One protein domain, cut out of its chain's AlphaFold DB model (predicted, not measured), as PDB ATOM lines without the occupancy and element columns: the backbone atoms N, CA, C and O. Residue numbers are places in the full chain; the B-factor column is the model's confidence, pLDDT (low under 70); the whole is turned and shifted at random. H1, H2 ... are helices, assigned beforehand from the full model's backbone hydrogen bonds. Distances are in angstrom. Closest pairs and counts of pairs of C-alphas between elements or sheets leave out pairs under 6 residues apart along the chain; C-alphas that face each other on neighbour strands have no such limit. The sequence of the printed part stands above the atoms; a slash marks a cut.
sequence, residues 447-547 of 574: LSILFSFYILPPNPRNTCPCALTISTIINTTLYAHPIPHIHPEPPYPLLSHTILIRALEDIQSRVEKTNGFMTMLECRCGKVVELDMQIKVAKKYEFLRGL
ATOM      1  N   LEU A 447     138.120 176.762  44.342       91.81
ATOM      2  CA  LEU A 447     138.267 178.195  44.589       91.81
ATOM      3  C   LEU A 447     139.741 178.585  44.712       91.81
ATOM      4  O   LEU A 447     140.135 179.594  44.140       91.81
ATOM      5  N   SER A 448     140.573 177.776  45.375       89.62
ATOM      6  CA  SER A 448     142.011 178.051  45.474       89.62
ATOM      7  C   SER A 448     142.686 178.094  44.098       89.62
ATOM      8  O   SER A 448     143.495 178.983  43.842       89.62
ATOM      9  N   ILE A 449     142.284 177.207  43.178       86.75
ATOM     10  CA  ILE A 449     142.740 177.220  41.783       86.75
ATOM     11  C   ILE A 449     142.279 178.513  41.107       86.75
ATOM     12  O   ILE A 449     143.115 179.260  40.606       86.75
ATOM     13  N   LEU A 450     140.977 178.823  41.150       86.69
ATOM     14  CA  LEU A 450     140.404 180.027  40.534       86.69
ATOM     15  C   LEU A 450     141.070 181.320  41.036       86.69
ATOM     16  O   LEU A 450     141.490 182.157  40.233       86.69
ATOM     17  N   PHE A 451     141.216 181.476  42.353       86.81
ATOM     18  CA  PHE A 451     141.770 182.685  42.960       86.81
ATOM     19  C   PHE A 451     143.296 182.782  42.854       86.81
ATOM     20  O   PHE A 451     143.819 183.898  42.856       86.81
ATOM     21  N   SER A 452     144.021 181.672  42.664       84.88
ATOM     22  CA  SER A 452     145.472 181.719  42.421       84.88
ATOM     23  C   SER A 452     145.843 182.507  41.157       84.88
ATOM     24  O   SER A 452     146.919 183.104  41.090       84.88
ATOM     25  N   PHE A 453     144.933 182.569  40.179       75.62
ATOM     26  CA  PHE A 453     145.087 183.359  38.955       75.62
ATOM     27  C   PHE A 453     144.430 184.741  39.032       75.62
ATOM     28  O   PHE A 453     144.738 185.610  38.217       75.62
ATOM     29  N   TYR A 454     143.544 184.954  40.010       75.44
ATOM     30  CA  TYR A 454     142.922 186.250  40.278       75.44
ATOM     31  C   TYR A 454     143.924 187.235  40.895       75.44
ATOM     32  O   TYR A 454     143.974 188.402  40.508       75.44
ATOM     33  N   ILE A 455     144.775 186.751  41.809       67.31
ATOM     34  CA  ILE A 455     145.816 187.539  42.483       67.31
ATOM     35  C   ILE A 455     147.063 187.622  41.588       67.31
ATOM     36  O   ILE A 455     148.138 187.116  41.910       67.31
ATOM     37  N   LEU A 456     146.939 188.257  40.425       60.59
ATOM     38  CA  LEU A 456     148.113 188.769  39.721       60.59
ATOM     39  C   LEU A 456     148.453 190.146  40.308       60.59
ATOM     40  O   LEU A 456     147.552 190.964  40.497       60.59
ATOM     41  N   PRO A 457     149.725 190.406  40.661       53.22
ATOM     42  CA  PRO A 457     150.069 191.565  41.465       53.22
ATOM     43  C   PRO A 457     149.737 192.874  40.733       53.22
ATOM     44  O   PRO A 457     149.945 192.970  39.519       53.22
ATOM     45  N   PRO A 458     149.314 193.914  41.474       53.81
ATOM     46  CA  PRO A 458     148.897 195.218  40.953       53.81
ATOM     47  C   PRO A 458     150.064 196.058  40.415       53.81
ATOM     48  O   PRO A 458     149.974 197.280  40.383       53.81
ATOM     49  N   ASN A 459     151.183 195.440  40.022       63.03
ATOM     50  CA  ASN A 459     152.309 196.153  39.443       63.03
ATOM     51  C   ASN A 459     152.259 196.052  37.909       63.03
ATOM     52  O   ASN A 459     152.884 195.148  37.346       63.03
ATOM     53  N   PRO A 460     151.562 196.981  37.222       61.41
ATOM     54  CA  PRO A 460     151.400 196.971  35.768       61.41
ATOM     55  C   PRO A 460     152.730 197.052  35.009       61.41
ATOM     56  O   PRO A 460     152.758 196.817  33.807       61.41
ATOM     57  N   ARG A 461     153.841 197.377  35.688       62.28
ATOM     58  CA  ARG A 461     155.164 197.484  35.062       62.28
ATOM     59  C   ARG A 461     155.840 196.129  34.824       62.28
ATOM     60  O   ARG A 461     156.734 196.071  33.991       62.28
ATOM     61  N   ASN A 462     155.410 195.060  35.506       60.78
ATOM     62  CA  ASN A 462     156.029 193.725  35.419       60.78
ATOM     63  C   ASN A 462     155.041 192.600  35.058       60.78
ATOM     64  O   ASN A 462     155.430 191.429  35.013       60.78
ATOM     65  N   THR A 463     153.767 192.907  34.816       71.00
ATOM     66  CA  THR A 463     152.779 191.903  34.411       71.00
ATOM     67  C   THR A 463     152.849 191.678  32.906       71.00
ATOM     68  O   THR A 463     152.674 192.591  32.106       71.00
ATOM     69  N   CYS A 464     153.083 190.429  32.507       78.88
ATOM     70  CA  CYS A 464     152.937 190.028  31.113       78.88
ATOM     71  C   CYS A 464     151.529 190.386  30.586       78.88
ATOM     72  O   CYS A 464     150.556 190.125  31.299       78.88
ATOM     73  N   PRO A 465     151.381 190.857  29.330       81.25
ATOM     74  CA  PRO A 465     150.077 191.080  28.695       81.25
ATOM     75  C   PRO A 465     149.118 189.884  28.808       81.25
ATOM     76  O   PRO A 465     147.948 190.044  29.132       81.25
ATOM     77  N   CYS A 466     149.638 188.667  28.656       78.94
ATOM     78  CA  CYS A 466     148.913 187.416  28.862       78.94
ATOM     79  C   CYS A 466     148.260 187.288  30.250       78.94
ATOM     80  O   CYS A 466     147.178 186.727  30.380       78.94
ATOM     81  N   ALA A 467     148.913 187.797  31.296       79.50
ATOM     82  CA  ALA A 467     148.451 187.706  32.668       79.50
ATOM     83  C   ALA A 467     147.259 188.652  32.865       79.50
ATOM     84  O   ALA A 467     146.265 188.270  33.475       79.50
ATOM     85  N   LEU A 468     147.313 189.842  32.254       81.56
ATOM     86  CA  LEU A 468     146.177 190.762  32.193       81.56
ATOM     87  C   LEU A 468     145.012 190.152  31.409       81.56
ATOM     88  O   LEU A 468     143.888 190.179  31.891       81.56
ATOM     89  N   THR A 469     145.265 189.536  30.249       83.81
ATOM     90  CA  THR A 469     144.223 188.849  29.469       83.81
ATOM     91  C   THR A 469     143.554 187.733  30.271       83.81
ATOM     92  O   THR A 469     142.329 187.685  30.329       83.81
ATOM     93  N   ILE A 470     144.336 186.869  30.929       83.12
ATOM     94  CA  ILE A 470     143.810 185.801  31.791       83.12
ATOM     95  C   ILE A 470     142.994 186.397  32.941       83.12
ATOM     96  O   ILE A 470     141.880 185.946  33.184       83.12
ATOM     97  N   SER A 471     143.507 187.429  33.614       84.38
ATOM     98  CA  SER A 471     142.791 188.101  34.701       84.38
ATOM     99  C   SER A 471     141.462 188.694  34.227       84.38
ATOM    100  O   SER A 471     140.443 188.525  34.894       84.38
ATOM    101  N   THR A 472     141.426 189.325  33.050       87.62
ATOM    102  CA  THR A 472     140.190 189.839  32.444       87.62
ATOM    103  C   THR A 472     139.218 188.708  32.126       87.62
ATOM    104  O   THR A 472     138.049 188.809  32.485       87.62
ATOM    105  N   ILE A 473     139.688 187.613  31.517       89.81
ATOM    106  CA  ILE A 473     138.854 186.437  31.229       89.81
ATOM    107  C   ILE A 473     138.242 185.906  32.527       89.81
ATOM    108  O   ILE A 473     137.021 185.794  32.614       89.81
ATOM    109  N   ILE A 474     139.061 185.673  33.555       88.50
ATOM    110  CA  ILE A 474     138.607 185.185  34.859       88.50
ATOM    111  C   ILE A 474     137.583 186.138  35.463       88.50
ATOM    112  O   ILE A 474     136.509 185.685  35.835       88.50
ATOM    113  N   ASN A 475     137.861 187.443  35.514       88.12
ATOM    114  CA  ASN A 475     136.911 188.431  36.026       88.12
ATOM    115  C   ASN A 475     135.571 188.340  35.291       88.12
ATOM    116  O   ASN A 475     134.534 188.196  35.933       88.12
ATOM    117  N   THR A 476     135.584 188.356  33.954       90.88
ATOM    118  CA  THR A 476     134.350 188.279  33.156       90.88
ATOM    119  C   THR A 476     133.584 186.977  33.374       90.88
ATOM    120  O   THR A 476     132.357 187.006  33.440       90.88
ATOM    121  N   THR A 477     134.279 185.851  33.538       91.50
ATOM    122  CA  THR A 477     133.646 184.564  33.834       91.50
ATOM    123  C   THR A 477     133.096 184.535  35.262       91.50
ATOM    124  O   THR A 477     131.970 184.093  35.462       91.50
ATOM    125  N   LEU A 478     133.811 185.080  36.251       89.50
ATOM    126  CA  LEU A 478     133.308 185.211  37.622       89.50
ATOM    127  C   LEU A 478     132.040 186.073  37.687       89.50
ATOM    128  O   LEU A 478     131.146 185.717  38.435       89.50
ATOM    129  N   TYR A 479     131.918 187.133  36.875       89.50
ATOM    130  CA  TYR A 479     130.674 187.915  36.753       89.50
ATOM    131  C   TYR A 479     129.533 187.144  36.070       89.50
ATOM    132  O   TYR A 479     128.363 187.377  36.369       89.50
ATOM    133  N   ALA A 480     129.853 186.259  35.121       91.94
ATOM    134  CA  ALA A 480     128.861 185.474  34.385       91.94
ATOM    135  C   ALA A 480     128.302 184.294  35.201       91.94
ATOM    136  O   ALA A 480     127.224 183.780  34.896       91.94
ATOM    137  N   HIS A 481     129.026 183.862  36.232       90.12
ATOM    138  CA  HIS A 481     128.597 182.831  37.170       90.12
ATOM    139  C   HIS A 481     128.219 183.456  38.522       90.12
ATOM    140  O   HIS A 481     128.683 184.539  38.853       90.12
ATOM    141  N   PRO A 482     127.398 182.797  39.357       87.25
ATOM    142  CA  PRO A 482     127.075 183.287  40.699       87.25
ATOM    143  C   PRO A 482     128.246 183.060  41.680       87.25
ATOM    144  O   PRO A 482     128.064 182.481  42.749       87.25
ATOM    145  N   ILE A 483     129.469 183.448  41.300       88.19
ATOM    146  CA  ILE A 483     130.681 183.277  42.106       88.19
ATOM    147  C   ILE A 483     131.068 184.641  42.691       88.19
ATOM    148  O   ILE A 483     131.336 185.571  41.933       88.19
ATOM    149  N   PRO A 484     131.119 184.790  44.026       84.69
ATOM    150  CA  PRO A 484     131.527 186.043  44.650       84.69
ATOM    151  C   PRO A 484     132.940 186.471  44.225       84.69
ATOM    152  O   PRO A 484     133.851 185.647  44.167       84.69
ATOM    153  N   HIS A 485     133.143 187.771  43.980       76.25
ATOM    154  CA  HIS A 485     134.469 188.338  43.668       76.25
ATOM    155  C   HIS A 485     135.424 188.333  44.863       76.25
ATOM    156  O   HIS A 485     136.641 188.349  44.696       76.25
ATOM    157  N   ILE A 486     134.867 188.323  46.073       80.00
ATOM    158  CA  ILE A 486     135.616 188.161  47.315       80.00
ATOM    159  C   ILE A 486     135.691 186.667  47.588       80.00
ATOM    160  O   ILE A 486     134.674 185.989  47.471       80.00
ATOM    161  N   HIS A 487     136.874 186.173  47.961       82.00
ATOM    162  CA  HIS A 487     137.072 184.777  48.334       82.00
ATOM    163  C   HIS A 487     136.035 184.381  49.398       82.00
ATOM    164  O   HIS A 487     136.147 184.834  50.539       82.00
ATOM    165  N   PRO A 488     135.011 183.578  49.054       87.12
ATOM    166  CA  PRO A 488     133.974 183.251  50.012       87.12
ATOM    167  C   PRO A 488     134.562 182.341  51.089       87.12
ATOM    168  O   PRO A 488     135.537 181.622  50.850       87.12
ATOM    169  N   GLU A 489     133.969 182.363  52.275       89.38
ATOM    170  CA  GLU A 489     134.315 181.439  53.352       89.38
ATOM    171  C   GLU A 489     133.308 180.270  53.394       89.38
ATOM    172  O   GLU A 489     132.153 180.417  52.963       89.38
ATOM    173  N   PRO A 490     133.723 179.076  53.862       90.75
ATOM    174  CA  PRO A 490     132.800 177.982  54.153       90.75
ATOM    175  C   PRO A 490     131.637 178.458  55.047       90.75
ATOM    176  O   PRO A 490     131.862 179.275  55.937       90.75
ATOM    177  N   PRO A 491     130.401 177.962  54.853       91.00
ATOM    178  CA  PRO A 491     130.021 176.781  54.076       91.00
ATOM    179  C   PRO A 491     129.691 177.066  52.599       91.00
ATOM    180  O   PRO A 491     128.977 176.286  51.976       91.00
ATOM    181  N   TYR A 492     130.191 178.152  52.003       92.00
ATOM    182  CA  TYR A 492     130.002 178.446  50.575       92.00
ATOM    183  C   TYR A 492     128.526 178.422  50.137       92.00
ATOM    184  O   TYR A 492     128.126 177.574  49.323       92.00
ATOM    185  N   PRO A 493     127.691 179.323  50.688       87.50
ATOM    186  CA  PRO A 493     126.306 179.433  50.252       87.50
ATOM    187  C   PRO A 493     126.270 179.698  48.742       87.50
ATOM    188  O   PRO A 493     127.112 180.422  48.215       87.50
ATOM    189  N   LEU A 494     125.305 179.096  48.043       90.44
ATOM    190  CA  LEU A 494     125.083 179.257  46.596       90.44
ATOM    191  C   LEU A 494     126.158 178.670  45.666       90.44
ATOM    192  O   LEU A 494     125.984 178.695  44.448       90.44
ATOM    193  N   LEU A 495     127.233 178.087  46.201       93.56
ATOM    194  CA  LEU A 495     128.249 177.423  45.390       93.56
ATOM    195  C   LEU A 495     128.051 175.908  45.377       93.56
ATOM    196  O   LEU A 495     127.726 175.277  46.386       93.56
ATOM    197  N   SER A 496     128.303 175.329  44.207       94.25
ATOM    198  CA  SER A 496     128.429 173.891  44.001       94.25
ATOM    199  C   SER A 496     129.679 173.601  43.181       94.25
ATOM    200  O   SER A 496     130.149 174.440  42.406       94.25
ATOM    201  N   HIS A 497     130.203 172.384  43.308       92.75
ATOM    202  CA  HIS A 497     131.320 171.918  42.486       92.75
ATOM    203  C   HIS A 497     131.008 172.052  40.987       92.75
ATOM    204  O   HIS A 497     131.849 172.491  40.209       92.75
ATOM    205  N   THR A 498     129.779 171.724  40.576       92.75
ATOM    206  CA  THR A 498     129.347 171.821  39.171       92.75
ATOM    207  C   THR A 498     129.417 173.255  38.636       92.75
ATOM    208  O   THR A 498     129.822 173.452  37.492       92.75
ATOM    209  N   ILE A 499     129.058 174.262  39.443       93.88
ATOM    210  CA  ILE A 499     129.159 175.677  39.043       93.88
ATOM    211  C   ILE A 499     130.626 176.067  38.820       93.88
ATOM    212  O   ILE A 499     130.945 176.679  37.803       93.88
ATOM    213  N   LEU A 500     131.519 175.676  39.733       93.25
ATOM    214  CA  LEU A 500     132.941 176.025  39.648       93.25
ATOM    215  C   LEU A 500     133.657 175.326  38.490       93.25
ATOM    216  O   LEU A 500     134.463 175.954  37.808       93.25
ATOM    217  N   ILE A 501     133.340 174.056  38.223       92.38
ATOM    218  CA  ILE A 501     133.880 173.347  37.055       92.38
ATOM    219  C   ILE A 501     133.434 174.023  35.758       92.38
ATOM    220  O   ILE A 501     134.277 174.288  34.907       92.38
ATOM    221  N   ARG A 502     132.152 174.388  35.629       92.62
ATOM    222  CA  ARG A 502     131.664 175.119  34.446       92.62
ATOM    223  C   ARG A 502     132.378 176.458  34.260       92.62
ATOM    224  O   ARG A 502     132.714 176.804  33.133       92.62
ATOM    225  N   ALA A 503     132.647 177.177  35.348       92.62
ATOM    226  CA  ALA A 503     133.418 178.417  35.290       92.62
ATOM    227  C   ALA A 503     134.861 178.175  34.814       92.62
ATOM    228  O   ALA A 503     135.357 178.896  33.953       92.62
ATOM    229  N   LEU A 504     135.528 177.130  35.313       90.62
ATOM    230  CA  LEU A 504     136.866 176.744  34.848       90.62
ATOM    231  C   LEU A 504     136.874 176.337  33.366       90.62
ATOM    232  O   LEU A 504     137.815 176.664  32.648       90.62
ATOM    233  N   GLU A 505     135.833 175.655  32.894       90.25
ATOM    234  CA  GLU A 505     135.674 175.286  31.484       90.25
ATOM    235  C   GLU A 505     135.435 176.495  30.577       90.25
ATOM    236  O   GLU A 505     136.022 176.563  29.495       90.25
ATOM    237  N   ASP A 506     134.631 177.468  31.014       93.00
ATOM    238  CA  ASP A 506     134.437 178.727  30.287       93.00
ATOM    239  C   ASP A 506     135.746 179.529  30.219       93.00
ATOM    240  O   ASP A 506     136.128 179.992  29.141       93.00
ATOM    241  N   ILE A 507     136.501 179.603  31.324       89.25
ATOM    242  CA  ILE A 507     137.846 180.201  31.341       89.25
ATOM    243  C   ILE A 507     138.754 179.489  30.333       89.25
ATOM    244  O   ILE A 507     139.373 180.156  29.506       89.25
ATOM    245  N   GLN A 508     138.813 178.153  30.362       88.31
ATOM    246  CA  GLN A 508     139.638 177.373  29.436       88.31
ATOM    247  C   GLN A 508     139.275 177.673  27.977       88.31
ATOM    248  O   GLN A 508     140.143 178.022  27.181       88.31
ATOM    249  N   SER A 509     137.985 177.593  27.644       90.62
ATOM    250  CA  SER A 509     137.469 177.828  26.293       90.62
ATOM    251  C   SER A 509     137.809 179.234  25.791       90.62
ATOM    252  O   SER A 509     138.223 179.413  24.643       90.62
ATOM    253  N   ARG A 510     137.674 180.254  26.647       90.12
ATOM    254  CA  ARG A 510     138.019 181.643  26.309       90.12
ATOM    255  C   ARG A 510     139.516 181.823  26.117       90.12
ATOM    256  O   ARG A 510     139.914 182.445  25.137       90.12
ATOM    257  N   VAL A 511     140.335 181.247  26.995       85.44
ATOM    258  CA  VAL A 511     141.799 181.287  26.875       85.44
ATOM    259  C   VAL A 511     142.246 180.634  25.567       85.44
ATOM    260  O   VAL A 511     143.035 181.228  24.840       85.44
ATOM    261  N   GLU A 512     141.701 179.472  25.207       85.44
ATOM    262  CA  GLU A 512     141.999 178.791  23.939       85.44
ATOM    263  C   GLU A 512     141.612 179.642  22.719       85.44
ATOM    264  O   GLU A 512     142.407 179.782  21.787       85.44
ATOM    265  N   LYS A 513     140.438 180.287  22.744       88.00
ATOM    266  CA  LYS A 513     139.985 181.187  21.667       88.00
ATOM    267  C   LYS A 513     140.871 182.424  21.526       88.00
ATOM    268  O   LYS A 513     141.206 182.805  20.408       88.00
ATOM    269  N   THR A 514     141.268 183.046  22.635       82.12
ATOM    270  CA  THR A 514     142.153 184.221  22.611       82.12
ATOM    271  C   THR A 514     143.585 183.846  22.213       82.12
ATOM    272  O   THR A 514     144.243 184.598  21.496       82.12
ATOM    273  N   ASN A 515     144.049 182.652  22.586       67.75
ATOM    274  CA  ASN A 515     145.361 182.119  22.212       67.75
ATOM    275  C   ASN A 515     145.450 181.683  20.741       67.75
ATOM    276  O   ASN A 515     146.542 181.653  20.182       67.75
ATOM    277  N   GLY A 516     144.329 181.386  20.080       65.88
ATOM    278  CA  GLY A 516     144.310 181.255  18.618       65.88
ATOM    279  C   GLY A 516     144.730 182.550  17.907       65.88
ATOM    280  O   GLY A 516     145.203 182.505  16.776       65.88
ATOM    281  N   PHE A 517     144.594 183.691  18.592       56.00
ATOM    282  CA  PHE A 517     144.955 185.019  18.097       56.00
ATOM    283  C   PHE A 517     146.345 185.480  18.568       56.00
ATOM    284  O   PHE A 517     147.039 186.188  17.844       56.00
ATOM    285  N   MET A 518     146.771 185.062  19.766       53.47
ATOM    286  CA  MET A 518     148.126 185.258  20.288       53.47
ATOM    287  C   MET A 518     148.858 183.920  20.318       53.47
ATOM    288  O   MET A 518     148.682 183.142  21.255       53.47
ATOM    289  N   THR A 519     149.695 183.654  19.316       53.56
ATOM    290  CA  THR A 519     150.586 182.488  19.279       53.56
ATOM    291  C   THR A 519     151.254 182.284  20.645       53.56
ATOM    292  O   THR A 519     152.128 183.045  21.056       53.56
ATOM    293  N   MET A 520     150.844 181.221  21.356       48.69
ATOM    294  CA  MET A 520     151.297 180.834  22.709       48.69
ATOM    295  C   MET A 520     152.824 180.768  22.896       48.69
ATOM    296  O   MET A 520     153.308 180.613  24.015       48.69
ATOM    297  N   LEU A 521     153.588 180.860  21.812       49.53
ATOM    298  CA  LEU A 521     155.033 180.704  21.774       49.53
ATOM    299  C   LEU A 521     155.808 181.925  22.284       49.53
ATOM    300  O   LEU A 521     156.970 181.768  22.651       49.53
ATOM    301  N   GLU A 522     155.201 183.114  22.369       57.66
ATOM    302  CA  GLU A 522     155.958 184.316  22.753       57.66
ATOM    303  C   GLU A 522     155.857 184.684  24.239       57.66
ATOM    304  O   GLU A 522     156.763 185.346  24.761       57.66
ATOM    305  N   CYS A 523     154.852 184.195  24.988       65.06
ATOM    306  CA  CYS A 523     154.870 184.416  26.436       65.06
ATOM    307  C   CYS A 523     155.826 183.472  27.170       65.06
ATOM    308  O   CYS A 523     155.473 182.352  27.536       65.06
ATOM    309  N   ARG A 524     156.998 183.985  27.558       67.44
ATOM    310  CA  ARG A 524     157.952 183.278  28.437       67.44
ATOM    311  C   ARG A 524     157.508 183.137  29.902       67.44
ATOM    312  O   ARG A 524     158.223 182.548  30.703       67.44
ATOM    313  N   CYS A 525     156.345 183.666  30.267       76.38
ATOM    314  CA  CYS A 525     155.817 183.669  31.632       76.38
ATOM    315  C   CYS A 525     155.367 182.294  32.158       76.38
ATOM    316  O   CYS A 525     155.196 182.145  33.364       76.38
ATOM    317  N   GLY A 526     155.068 181.326  31.281       75.62
ATOM    318  CA  GLY A 526     154.560 179.996  31.659       75.62
ATOM    319  C   GLY A 526     153.141 179.950  32.257       75.62
ATOM    320  O   GLY A 526     152.607 178.861  32.455       75.62
ATOM    321  N   LYS A 527     152.491 181.095  32.505       73.19
ATOM    322  CA  LYS A 527     151.201 181.180  33.220       73.19
ATOM    323  C   LYS A 527     150.023 180.520  32.498       73.19
ATOM    324  O   LYS A 527     149.160 179.948  33.153       73.19
ATOM    325  N   VAL A 528     150.008 180.545  31.165       71.69
ATOM    326  CA  VAL A 528     148.982 179.856  30.356       71.69
ATOM    327  C   VAL A 528     149.076 178.337  30.532       71.69
ATOM    328  O   VAL A 528     148.063 177.668  30.708       71.69
ATOM    329  N   VAL A 529     150.300 177.798  30.535       74.56
ATOM    330  CA  VAL A 529     150.556 176.361  30.719       74.56
ATOM    331  C   VAL A 529     150.199 175.929  32.140       74.56
ATOM    332  O   VAL A 529     149.618 174.865  32.336       74.56
ATOM    333  N   GLU A 530     150.511 176.765  33.133       79.38
ATOM    334  CA  GLU A 530     150.123 176.537  34.527       79.38
ATOM    335  C   GLU A 530     148.596 176.490  34.687       79.38
ATOM    336  O   GLU A 530     148.085 175.565  35.316       79.38
ATOM    337  N   LEU A 531     147.865 177.422  34.064       75.31
ATOM    338  CA  LEU A 531     146.400 177.449  34.073       75.31
ATOM    339  C   LEU A 531     145.794 176.202  33.425       75.31
ATOM    340  O   LEU A 531     144.980 175.531  34.051       75.31
ATOM    341  N   ASP A 532     146.221 175.846  32.214       78.81
ATOM    342  CA  ASP A 532     145.743 174.640  31.527       78.81
ATOM    343  C   ASP A 532     146.024 173.367  32.347       78.81
ATOM    344  O   ASP A 532     145.156 172.504  32.504       78.81
ATOM    345  N   MET A 533     147.209 173.264  32.958       78.62
ATOM    346  CA  MET A 533     147.549 172.140  33.827       78.62
ATOM    347  C   MET A 533     146.657 172.087  35.071       78.62
ATOM    348  O   MET A 533     146.166 171.012  35.416       78.62
ATOM    349  N   GLN A 534     146.429 173.219  35.740       82.00
ATOM    350  CA  GLN A 534     145.568 173.270  36.920       82.00
ATOM    351  C   GLN A 534     144.103 172.986  36.574       82.00
ATOM    352  O   GLN A 534     143.444 172.269  37.321       82.00
ATOM    353  N   ILE A 535     143.610 173.439  35.417       77.31
ATOM    354  CA  ILE A 535     142.265 173.108  34.926       77.31
ATOM    355  C   ILE A 535     142.160 171.613  34.612       77.31
ATOM    356  O   ILE A 535     141.199 170.962  35.014       77.31
ATOM    357  N   LYS A 536     143.168 171.015  33.967       83.62
ATOM    358  CA  LYS A 536     143.219 169.559  33.746       83.62
ATOM    359  C   LYS A 536     143.254 168.778  35.057       83.62
ATOM    360  O   LYS A 536     142.650 167.711  35.154       83.62
ATOM    361  N   VAL A 537     143.945 169.295  36.072       82.44
ATOM    362  CA  VAL A 537     143.944 168.728  37.425       82.44
ATOM    363  C   VAL A 537     142.557 168.860  38.060       82.44
ATOM    364  O   VAL A 537     142.039 167.857  38.538       82.44
ATOM    365  N   ALA A 538     141.910 170.026  37.979       79.56
ATOM    366  CA  ALA A 538     140.537 170.249  38.439       79.56
ATOM    367  C   ALA A 538     139.536 169.296  37.761       79.56
ATOM    368  O   ALA A 538     138.710 168.689  38.433       79.56
ATOM    369  N   LYS A 539     139.671 169.064  36.451       77.69
ATOM    370  CA  LYS A 539     138.864 168.082  35.708       77.69
ATOM    371  C   LYS A 539     139.106 166.647  36.164       77.69
ATOM    372  O   LYS A 539     138.179 165.855  36.215       77.69
ATOM    373  N   LYS A 540     140.324 166.287  36.581       77.88
ATOM    374  CA  LYS A 540     140.553 164.971  37.208       77.88
ATOM    375  C   LYS A 540     139.832 164.826  38.547       77.88
ATOM    376  O   LYS A 540     139.486 163.704  38.909       77.88
ATOM    377  N   TYR A 541     139.572 165.928  39.249       70.00
ATOM    378  CA  TYR A 541     138.713 165.909  40.430       70.00
ATOM    379  C   TYR A 541     137.229 165.715  40.088       70.00
ATOM    380  O   TYR A 541     136.465 165.419  40.992       70.00
ATOM    381  N   GLU A 542     136.807 165.725  38.815       65.88
ATOM    382  CA  GLU A 542     135.450 165.308  38.421       65.88
ATOM    383  C   GLU A 542     135.152 163.845  38.804       65.88
ATOM    384  O   GLU A 542     134.010 163.502  39.116       65.88
ATOM    385  N   PHE A 543     136.189 163.003  38.906       67.38
ATOM    386  CA  PHE A 543     136.115 161.639  39.443       67.38
ATOM    387  C   PHE A 543     136.040 161.608  40.977       67.38
ATOM    388  O   PHE A 543     136.699 160.781  41.622       67.38
ATOM    389  N   LEU A 544     135.258 162.511  41.577       77.62
ATOM    390  CA  LEU A 544     135.019 162.505  43.013       77.62
ATOM    391  C   LEU A 544     134.561 161.115  43.436       77.62
ATOM    392  O   LEU A 544     133.535 160.596  42.993       77.62
ATOM    393  N   ARG A 545     135.350 160.506  44.318       88.62
ATOM    394  CA  ARG A 545     134.950 159.270  44.973       88.62
ATOM    395  C   ARG A 545     133.900 159.646  46.000       88.62
ATOM    396  O   ARG A 545     134.205 160.401  46.917       88.62
ATOM    397  N   GLY A 546     132.693 159.121  45.845       93.25
ATOM    398  CA  GLY A 546     131.705 159.219  46.907       93.25
ATOM    399  C   GLY A 546     132.128 158.439  48.145       93.25
ATOM    400  O   GLY A 546     133.160 157.755  48.171       93.25
ATOM    401  N   LEU A 547     131.302 158.551  49.172       95.75
ATOM    402  CA  LEU A 547     131.546 157.940  50.464       95.75
ATOM    403  C   LEU A 547     131.373 156.422  50.381       95.75
ATOM    404  O   LEU A 547     130.535 155.905  49.644       95.75
TER     405      LEU A 547
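This is residues 447 to 547 of the 574 residues of an uncharacterized protein of Polytolypa hystricis UAMH7299 (UniProt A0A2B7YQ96). Four helices make a splayed two-by-two cluster: the longest, H3, has H2 along one side and H4 along another, and short H1 fills the fourth corner. The 101 printed residues hold named helices H1 to H4 in chain order and no named strand: all helix. The whole is compact, radius of gyration of the C-alphas 14.2 A, yet elongated, spanning 45 by 27 by 19 A.

H3, residues 497 to 515, measures 26.7 A; H2, 465 to 480, 22.7 A; H4, 527 to 540, ends at C-alpha (140.553, 164.971, 37.208); H1, 447 to 454, begins at (138.267, 178.195, 44.589).

H3, with residues 503 to 511 alone, touches H2 in a hairpin; C-alphas 474 and 507 are closest, 6.1 A, at a steep tilt of 39 degrees. H3 and H4, also a hairpin, touch at C-alphas 504 and 535, 6.5 A. H1 touches H2 at C-alphas 454 and 471, 5.9 A. Every O i to N i+4 pair is within hydrogen-bond range in H2, H3 and H4; in H1, 3 of 4.

The printed part has no cut. Links H2 to H3 and H3 to H4 are long. pLDDT is under 70 at residues 455 to 462, 515 to 524 and 542 to 543.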